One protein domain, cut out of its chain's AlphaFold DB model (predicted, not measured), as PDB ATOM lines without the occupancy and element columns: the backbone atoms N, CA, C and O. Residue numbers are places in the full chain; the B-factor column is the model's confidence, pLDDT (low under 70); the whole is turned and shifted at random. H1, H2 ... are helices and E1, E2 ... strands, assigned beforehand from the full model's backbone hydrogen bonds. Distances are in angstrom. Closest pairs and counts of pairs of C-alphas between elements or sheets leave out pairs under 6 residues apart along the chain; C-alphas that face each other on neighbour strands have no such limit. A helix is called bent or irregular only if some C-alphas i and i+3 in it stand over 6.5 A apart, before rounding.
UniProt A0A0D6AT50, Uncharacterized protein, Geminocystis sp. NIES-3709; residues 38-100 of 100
ATOM      1  N   ASP A  38     -27.482   4.067 -29.584       87.12
ATOM      2  CA  ASP A  38     -26.689   4.723 -30.635       87.12
ATOM      3  C   ASP A  38     -27.575   5.346 -31.732       87.12
ATOM      4  O   ASP A  38     -27.121   5.637 -32.842       87.12
ATOM      5  N   GLY A  39     -28.867   5.510 -31.448       88.31
ATOM      6  CA  GLY A  39     -29.875   5.982 -32.381       88.31
ATOM      7  C   GLY A  39     -30.945   4.943 -32.702       88.31
ATOM      8  O   GLY A  39     -30.857   3.751 -32.380       88.31
ATOM      9  N   TYR A  40     -31.994   5.427 -33.362       91.62
ATOM     10  CA  TYR A  40     -33.183   4.649 -33.679       91.62
ATOM     11  C   TYR A  40     -33.771   5.028 -35.039       91.62
ATOM     12  O   TYR A  40     -33.689   6.172 -35.488       91.62
ATOM     13  N   LEU A  41     -34.413   4.052 -35.678       90.50
ATOM     14  CA  LEU A  41     -35.239   4.232 -36.866       90.50
ATOM     15  C   LEU A  41     -36.704   4.054 -36.472       90.50
ATOM     16  O   LEU A  41     -37.099   2.969 -36.050       90.50
ATOM     17  N   TYR A  42     -37.503   5.105 -36.643       91.19
ATOM     18  CA  TYR A  42     -38.946   5.083 -36.419       91.19
ATOM     19  C   TYR A  42     -39.701   5.025 -37.749       91.19
ATOM     20  O   TYR A  42     -39.463   5.841 -38.640       91.19
ATOM     21  N   LEU A  43     -40.642   4.090 -37.864       89.12
ATOM     22  CA  LEU A  43     -41.474   3.893 -39.048       89.12
ATOM     23  C   LEU A  43     -42.952   3.885 -38.655       89.12
ATOM     24  O   LEU A  43     -43.397   3.035 -37.884       89.12
ATOM     25  N   GLN A  44     -43.734   4.799 -39.233       89.25
ATOM     26  CA  GLN A  44     -45.195   4.746 -39.146       89.25
ATOM     27  C   GLN A  44     -45.709   3.669 -40.100       89.25
ATOM     28  O   GLN A  44     -45.517   3.767 -41.311       89.25
ATOM     29  N   TRP A  45     -46.357   2.633 -39.568       88.75
ATOM     30  CA  TRP A  45     -46.695   1.447 -40.354       88.75
ATOM     31  C   TRP A  45     -47.772   1.728 -41.403       88.75
ATOM     32  O   TRP A  45     -47.581   1.411 -42.574       88.75
ATOM     33  N   GLN A  46     -48.873   2.374 -41.010       86.38
ATOM     34  CA  GLN A  46     -50.043   2.550 -41.881       86.38
ATOM     35  C   GLN A  46     -49.725   3.304 -43.190       86.38
ATOM     36  O   GLN A  46     -50.074   2.791 -44.255       86.38
ATOM     37  N   PRO A  47     -49.005   4.447 -43.183       86.50
ATOM     38  CA  PRO A  47     -48.643   5.136 -44.424       86.50
ATOM     39  C   PRO A  47     -47.617   4.372 -45.274       86.50
ATOM     40  O   PRO A  47     -47.609   4.510 -46.495       86.50
ATOM     41  N   LEU A  48     -46.742   3.575 -44.649       85.81
ATOM     42  CA  LEU A  48     -45.654   2.865 -45.332       85.81
ATOM     43  C   LEU A  48     -46.072   1.507 -45.900       85.81
ATOM     44  O   LEU A  48     -45.499   1.060 -46.895       85.81
ATOM     45  N   LYS A  49     -47.079   0.861 -45.306       86.50
ATOM     46  CA  LYS A  49     -47.589  -0.459 -45.690       86.50
ATOM     47  C   LYS A  49     -47.792  -0.640 -47.203       86.50
ATOM     48  O   LYS A  49     -47.217  -1.592 -47.735       86.50
ATOM     49  N   PRO A  50     -48.527   0.224 -47.936       87.25
ATOM     50  CA  PRO A  50     -48.738   0.015 -49.371       87.25
ATOM     51  C   PRO A  50     -47.424   0.010 -50.167       87.25
ATOM     52  O   PRO A  50     -47.240  -0.829 -51.049       87.25
ATOM     53  N   TYR A  51     -46.473   0.876 -49.806       88.50
ATOM     54  CA  TYR A  51     -45.163   0.944 -50.456       88.50
ATOM     55  C   TYR A  51     -44.293  -0.279 -50.141       88.50
ATOM     56  O   TYR A  51     -43.612  -0.804 -51.027       88.50
ATOM     57  N   LEU A  52     -44.324  -0.753 -48.891       86.62
ATOM     58  CA  LEU A  52     -43.580  -1.934 -48.455       86.62
ATOM     59  C   LEU A  52     -44.104  -3.205 -49.122       86.62
ATOM     60  O   LEU A  52     -43.304  -3.985 -49.628       86.62
ATOM     61  N   VAL A  53     -45.423  -3.383 -49.202       87.31
ATOM     62  CA  VAL A  53     -46.040  -4.540 -49.868       87.31
ATOM     63  C   VAL A  53     -45.742  -4.548 -51.369       87.31
ATOM     64  O   VAL A  53     -45.492  -5.612 -51.934       87.31
ATOM     65  N   GLN A  54     -45.720  -3.379 -52.018       88.25
ATOM     66  CA  GLN A  54     -45.399  -3.272 -53.444       88.25
ATOM     67  C   GLN A  54     -43.933  -3.618 -53.744       88.25
ATOM     68  O   GLN A  54     -43.651  -4.282 -54.740       88.25
ATOM     69  N   LYS A  55     -42.993  -3.159 -52.907       88.88
ATOM     70  CA  LYS A  55     -41.550  -3.389 -53.109       88.88
ATOM     71  C   LYS A  55     -41.077  -4.746 -52.594       88.88
ATOM     72  O   LYS A  55     -40.161  -5.325 -53.170       88.88
ATOM     73  N   PHE A  56     -41.686  -5.246 -51.525       88.00
ATOM     74  CA  PHE A  56     -41.280  -6.460 -50.830       88.00
ATOM     75  C   PHE A  56     -42.489  -7.391 -50.666       88.00
ATOM     76  O   PHE A  56     -43.134  -7.398 -49.616       88.00
ATOM     77  N   PRO A  57     -42.788  -8.237 -51.671       86.62
ATOM     78  CA  PRO A  57     -43.932  -9.152 -51.630       86.62
ATOM     79  C   PRO A  57     -43.930 -10.099 -50.422       86.62
ATOM     80  O   PRO A  57     -44.989 -10.551 -49.989       86.62
ATOM     81  N   ILE A  58     -42.755 -10.364 -49.839       86.81
ATOM     82  CA  ILE A  58     -42.604 -11.149 -48.608       86.81
ATOM     83  C   ILE A  58     -43.387 -10.558 -47.426       86.81
ATOM     84  O   ILE A  58     -43.881 -11.311 -46.591       86.81
ATOM     85  N   VAL A  59     -43.582  -9.234 -47.388       85.81
ATOM     86  CA  VAL A  59     -44.387  -8.565 -46.355       85.81
ATOM     87  C   VAL A  59     -45.829  -9.061 -46.406       85.81
ATOM     88  O   VAL A  59     -46.396  -9.389 -45.372       85.81
ATOM     89  N   LYS A  60     -46.396  -9.236 -47.606       86.06
ATOM     90  CA  LYS A  60     -47.752  -9.777 -47.785       86.06
ATOM     91  C   LYS A  60     -47.880 -11.205 -47.251       86.06
ATOM     92  O   LYS A  60     -48.915 -11.562 -46.699       86.06
ATOM     93  N   ILE A  61     -46.840 -12.023 -47.414       88.44
ATOM     94  CA  ILE A  61     -46.821 -13.402 -46.905       88.44
ATOM     95  C   ILE A  61     -46.767 -13.391 -45.372       88.44
ATOM     96  O   ILE A  61     -47.537 -14.102 -44.730       88.44
ATOM     97  N   ALA A  62     -45.917 -12.546 -44.783       86.38
ATOM     98  CA  ALA A  62     -45.845 -12.377 -43.332       86.38
ATOM     99  C   ALA A  62     -47.172 -11.867 -42.739       86.38
ATOM    100  O   ALA A  62     -47.606 -12.352 -41.692       86.38
ATOM    101  N   GLU A  63     -47.861 -10.955 -43.434       85.12
ATOM    102  CA  GLU A  63     -49.189 -10.478 -43.039       85.12
ATOM    103  C   GLU A  63     -50.231 -11.595 -42.994       85.12
ATOM    104  O   GLU A  63     -51.096 -11.559 -42.128       85.12
ATOM    105  N   LEU A  64     -50.164 -12.603 -43.868       85.94
ATOM    106  CA  LEU A  64     -51.105 -13.729 -43.819       85.94
ATOM    107  C   LEU A  64     -50.910 -14.586 -42.561       85.94
ATOM    108  O   LEU A  64     -51.891 -15.050 -41.987       85.94
ATOM    109  N   GLY A  65     -49.662 -14.764 -42.115       87.31
ATOM    110  CA  GLY A  65     -49.341 -15.545 -40.917       87.31
ATOM    111  C   GLY A  65     -49.670 -14.835 -39.601       87.31
ATOM    112  O   GLY A  65     -49.985 -15.492 -38.613       87.31
ATOM    113  N   PHE A  66     -49.633 -13.498 -39.583       88.25
ATOM    114  CA  PHE A  66     -49.794 -12.693 -38.364       88.25
ATOM    115  C   PHE A  66     -50.730 -11.500 -38.565       88.25
ATOM    116  O   PHE A  66     -50.507 -10.413 -38.031       88.25
ATOM    117  N   LYS A  67     -51.799 -11.699 -39.340       85.50
ATOM    118  CA  LYS A  67     -52.735 -10.642 -39.736       85.50
ATOM    119  C   LYS A  67     -53.211  -9.758 -38.575       85.50
ATOM    120  O   LYS A  67     -53.119  -8.539 -38.718       85.50
ATOM    121  N   PRO A  68     -53.613 -10.303 -37.407       86.75
ATOM    122  CA  PRO A  68     -54.038  -9.471 -36.283       86.75
ATOM    123  C   PRO A  68     -52.941  -8.531 -35.771       86.75
ATOM    124  O   PRO A  68     -53.245  -7.420 -35.356       86.75
ATOM    125  N   LEU A  69     -51.670  -8.940 -35.816       88.44
ATOM    126  CA  LEU A  69     -50.553  -8.094 -35.399       88.44
ATOM    127  C   LEU A  69     -50.334  -6.951 -36.395       88.44
ATOM    128  O   LEU A  69     -50.257  -5.798 -35.987       88.44
ATOM    129  N   PHE A  70     -50.286  -7.251 -37.696       88.25
ATOM    130  CA  PHE A  70     -50.022  -6.251 -38.736       88.25
ATOM    131  C   PHE A  70     -51.187  -5.290 -38.987       88.25
ATOM    132  O   PHE A  70     -50.951  -4.130 -39.329       88.25
ATOM    133  N   ASP A  71     -52.430  -5.740 -38.807       87.50
ATOM    134  CA  ASP A  71     -53.616  -4.885 -38.921       87.50
ATOM    135  C   ASP A  71     -53.693  -3.882 -37.756       87.50
ATOM    136  O   ASP A  71     -54.171  -2.765 -37.934       87.50
ATOM    137  N   ASN A  72     -53.147  -4.245 -36.591       90.12
ATOM    138  CA  ASN A  72     -53.083  -3.390 -35.407       90.12
ATOM    139  C   ASN A  72     -51.740  -2.661 -35.235       90.12
ATOM    140  O   ASN A  72     -51.568  -1.913 -34.274       90.12
ATOM    141  N   LEU A  73     -50.776  -2.865 -36.136       91.19
ATOM    142  CA  LEU A  73     -49.462  -2.242 -36.034       91.19
ATOM    143  C   LEU A  73     -49.555  -0.750 -36.381       91.19
ATOM    144  O   LEU A  73     -49.927  -0.368 -37.493       91.19
ATOM    145  N   GLN A  74     -49.212   0.104 -35.414       90.38
ATOM    146  CA  GLN A  74     -49.165   1.557 -35.583       90.38
ATOM    147  C   GLN A  74     -47.774   2.012 -36.017       90.38
ATOM    148  O   GLN A  74     -47.635   2.774 -36.977       90.38
ATOM    149  N   SER A  75     -46.737   1.535 -35.327       90.50
ATOM    150  CA  SER A  75     -45.352   1.874 -35.643       90.50
ATOM    151  C   SER A  75     -44.384   0.742 -35.326       90.50
ATOM    152  O   SER A  75     -44.622  -0.081 -34.441       90.50
ATOM    153  N   LEU A  76     -43.267   0.755 -36.046       91.81
ATOM    154  CA  LEU A  76     -42.104  -0.089 -35.822       91.81
ATOM    155  C   LEU A  76     -40.924   0.816 -35.466       91.81
ATOM    156  O   LEU A  76     -40.627   1.746 -36.217       91.81
ATOM    157  N   THR A  77     -40.246   0.531 -34.359       91.44
ATOM    158  CA  THR A  77     -39.008   1.225 -33.991       91.44
ATOM    159  C   THR A  77     -37.877   0.222 -33.873       91.44
ATOM    160  O   THR A  77     -38.004  -0.770 -33.161       91.44
ATOM    161  N   ILE A  78     -36.768   0.479 -34.558       91.88
ATOM    162  CA  ILE A  78     -35.546  -0.321 -34.452       91.88
ATOM    163  C   ILE A  78     -34.512   0.527 -33.726       91.88
ATOM    164  O   ILE A  78     -34.203   1.627 -34.179       91.88
ATOM    165  N   VAL A  79     -33.989   0.020 -32.616       92.62
ATOM    166  CA  VAL A  79     -32.974   0.696 -31.802       92.62
ATOM    167  C   VAL A  79     -31.649  -0.034 -31.933       92.62
ATOM    168  O   VAL A  79     -31.612  -1.259 -31.825       92.62
ATOM    169  N   SER A  80     -30.569   0.717 -32.146       91.75
ATOM    170  CA  SER A  80     -29.205   0.199 -32.035       91.75
ATOM    171  C   SER A  80     -28.710   0.426 -30.612       91.75
ATOM    172  O   SER A  80     -28.666   1.559 -30.148       91.75
ATOM    173  N   GLU A  81     -28.305  -0.638 -29.933       90.75
ATOM    174  CA  GLU A  81     -27.789  -0.605 -28.554       90.75
ATOM    175  C   GLU A  81     -26.257  -0.755 -28.531       90.75
ATOM    176  O   GLU A  81     -25.656  -1.106 -27.521       90.75
ATOM    177  N   GLY A  82     -25.622  -0.532 -29.683       86.75
ATOM    178  CA  GLY A  82     -24.180  -0.614 -29.857       86.75
ATOM    179  C   GLY A  82     -23.666  -2.034 -30.026       86.75
ATOM    180  O   GLY A  82     -24.307  -2.888 -30.649       86.75
ATOM    181  N   VAL A  83     -22.439  -2.256 -29.564       87.06
ATOM    182  CA  VAL A  83     -21.731  -3.528 -29.706       87.06
ATOM    183  C   VAL A  83     -21.389  -4.056 -28.323       87.06
ATOM    184  O   VAL A  83     -20.635  -3.432 -27.583       87.06
ATOM    185  N   GLU A  84     -21.902  -5.239 -28.009       86.12
ATOM    186  CA  GLU A  84     -21.628  -5.952 -26.767       86.12
ATOM    187  C   GLU A  84     -20.848  -7.225 -27.114       86.12
ATOM    188  O   GLU A  84     -21.304  -8.051 -27.903       86.12
ATOM    189  N   SER A  85     -19.629  -7.369 -26.584       88.81
ATOM    190  CA  SER A  85     -18.754  -8.528 -26.853       88.81
ATOM    191  C   SER A  85     -18.522  -8.830 -28.348       88.81
ATOM    192  O   SER A  85     -18.438  -9.985 -28.758       88.81
ATOM    193  N   GLY A  86     -18.435  -7.790 -29.184       89.75
ATOM    194  CA  GLY A  86     -18.244  -7.927 -30.635       89.75
ATOM    195  C   GLY A  86     -19.522  -8.222 -31.431       89.75
ATOM    196  O   GLY A  86     -19.464  -8.305 -32.656       89.75
ATOM    197  N   VAL A  87     -20.680  -8.329 -30.771       90.94
ATOM    198  CA  VAL A  87     -21.982  -8.546 -31.414       90.94
ATOM    199  C   VAL A  87     -22.787  -7.251 -31.398       90.94
ATOM    200  O   VAL A  87     -22.934  -6.611 -30.357       90.94
ATOM    201  N   ARG A  88     -23.323  -6.851 -32.558       88.31
ATOM    202  CA  ARG A  88     -24.222  -5.695 -32.641       88.31
ATOM    203  C   ARG A  88     -25.549  -6.040 -31.980       88.31
ATOM    204  O   ARG A  88     -26.226  -6.976 -32.403       88.31
ATOM    205  N   LYS A  89     -25.913  -5.256 -30.975       91.50
ATOM    206  CA  LYS A  89     -27.140  -5.413 -30.213       91.50
ATOM    207  C   LYS A  89     -28.182  -4.417 -30.704       91.50
ATOM    208  O   LYS A  89     -27.864  -3.278 -31.052       91.50
ATOM    209  N   GLY A  90     -29.427  -4.856 -30.764       90.88
ATOM    210  CA  GLY A  90     -30.529  -3.986 -31.119       90.88
ATOM    211  C   GLY A  90     -31.865  -4.599 -30.755       90.88
ATOM    212  O   GLY A  90     -32.015  -5.822 -30.723       90.88
ATOM    213  N   THR A  91     -32.831  -3.724 -30.519       92.12
ATOM    214  CA  THR A  91     -34.175  -4.094 -30.088       92.12
ATOM    215  C   THR A  91     -35.194  -3.561 -31.085       92.12
ATOM    216  O   THR A  91     -35.100  -2.426 -31.558       92.12
ATOM    217  N   ILE A  92     -36.175  -4.398 -31.421       91.75
ATOM    218  CA  ILE A  92     -37.297  -4.030 -32.283       91.75
ATOM    219  C   ILE A  92     -38.540  -3.873 -31.411       91.75
ATOM    220  O   ILE A  92     -38.968  -4.820 -30.754       91.75
ATOM    221  N   PHE A  93     -39.136  -2.686 -31.438       92.00
ATOM    222  CA  PHE A  93     -40.370  -2.368 -30.733       92.00
ATOM    223  C   PHE A  93     -41.541  -2.301 -31.712       92.00
ATOM    224  O   PHE A  93     -41.506  -1.554 -32.693       92.00
ATOM    225  N   PHE A  94     -42.601  -3.046 -31.403       91.31
ATOM    226  CA  PHE A  94     -43.882  -2.988 -32.101       91.31
ATOM    227  C   PHE A  94     -44.877  -2.204 -31.250       91.31
ATOM    228  O   PHE A  94     -45.200  -2.612 -30.135       91.31
ATOM    229  N   ASN A  95     -45.379  -1.087 -31.771       90.56
ATOM    230  CA  ASN A  95     -46.451  -0.337 -31.127       90.56
ATOM    231  C   ASN A  95     -47.792  -0.746 -31.742       90.56
ATOM    232  O   ASN A  95     -48.024  -0.508 -32.930       90.56
ATOM    233  N   LEU A  96     -48.657  -1.368 -30.945       90.12
ATOM    234  CA  LEU A  96     -49.936  -1.916 -31.392       90.12
ATOM    235  C   LEU A  96     -51.101  -1.063 -30.876       90.12
ATOM    236  O   LEU A  96     -51.095  -0.607 -29.735       90.12
ATOM    237  N   SER A  97     -52.128  -0.852 -31.697       86.12
ATOM    238  CA  SER A  97     -53.446  -0.416 -31.222       86.12
ATOM    239  C   SER A  97     -54.261  -1.616 -30.759       86.12
ATOM    240  O   SER A  97     -54.207  -2.682 -31.364       86.12
ATOM    241  N   ILE A  98     -55.091  -1.434 -29.739       75.06
ATOM    242  CA  ILE A  98     -56.165  -2.388 -29.461       75.06
ATOM    243  C   ILE A  98     -57.292  -2.067 -30.449       75.06
ATOM    244  O   ILE A  98     -57.918  -1.013 -30.334       75.06
ATOM    245  N   SER A  99     -57.512  -2.928 -31.450       60.50
ATOM    246  CA  SER A  99     -58.745  -2.877 -32.251       60.50
ATOM    247  C   SER A  99     -59.948  -3.083 -31.341       60.50
ATOM    248  O   SER A  99     -59.919  -3.947 -30.463       60.50
ATOM    249  N   LYS A 100     -60.977  -2.267 -31.553       52.19
ATOM    250  CA  LYS A 100     -62.267  -2.365 -30.870       52.19
ATOM    251  C   LYS A 100     -63.120  -3.476 -31.469       52.19
ATOM    252  O   LYS A 100     -63.029  -3.664 -32.703       52.19
TER     253      LYS A 100
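What this domain is: This is residues 38 to 100 of the 100 residues of an uncharacterized protein of Geminocystis sp. NIES-3709 (UniProt A0A0D6AT50). A long hairpin, E2 and E3, with short E1 beside E2, makes a narrow antiparallel sheet, order E1 E2 E3; H1, H2 and H3 gather at the end away from the hairpin's turn. The 63 residues, class mixed, run E1 H1 H2 H3 E2 E3. The whole is loose, radius of gyration of the C-alphas 13.9 A, spans 40 by 28 by 21 A.

How they stand to each other: E2, residues 73 to 84, is antiparallel to E1, residues 40 to 44, and E3, residues 87 to 96; within hydrogen-bond range are N 41 and O 78, 2.9 A, and N 77 and O 93, 3.0 A. H1, residues 45 to 55, irregular with C-alphas 47 and 50 7.1 A apart, is on the sheet, height 8.4 A, over none of the strands. H1 and H2, residues 57 to 65, only just touch, with 3 pairs of C-alphas within 8 A, only at the corner; the closest C-alphas, Val 53 and Val 59, are 5.6 A apart. H3, residues 67 to 71, only grazes the sheet. O i to N i+4 pairs are within range throughout H2 and H3, 5 of 7 in H1.

Where its parts are: E2 spans 29.6 A, E3 28.7 A. E1 begins at C-alpha 40 (-33.183, 4.649, -33.679); E3 ends at C-alpha 96 (-49.936, -1.916, -31.392).

The domain as a whole: The farthest C-alphas, Gly 86 and Lys 100, are 44.4 A apart. The printed part has no cut; pLDDT is under 70 at residues 99 to 100.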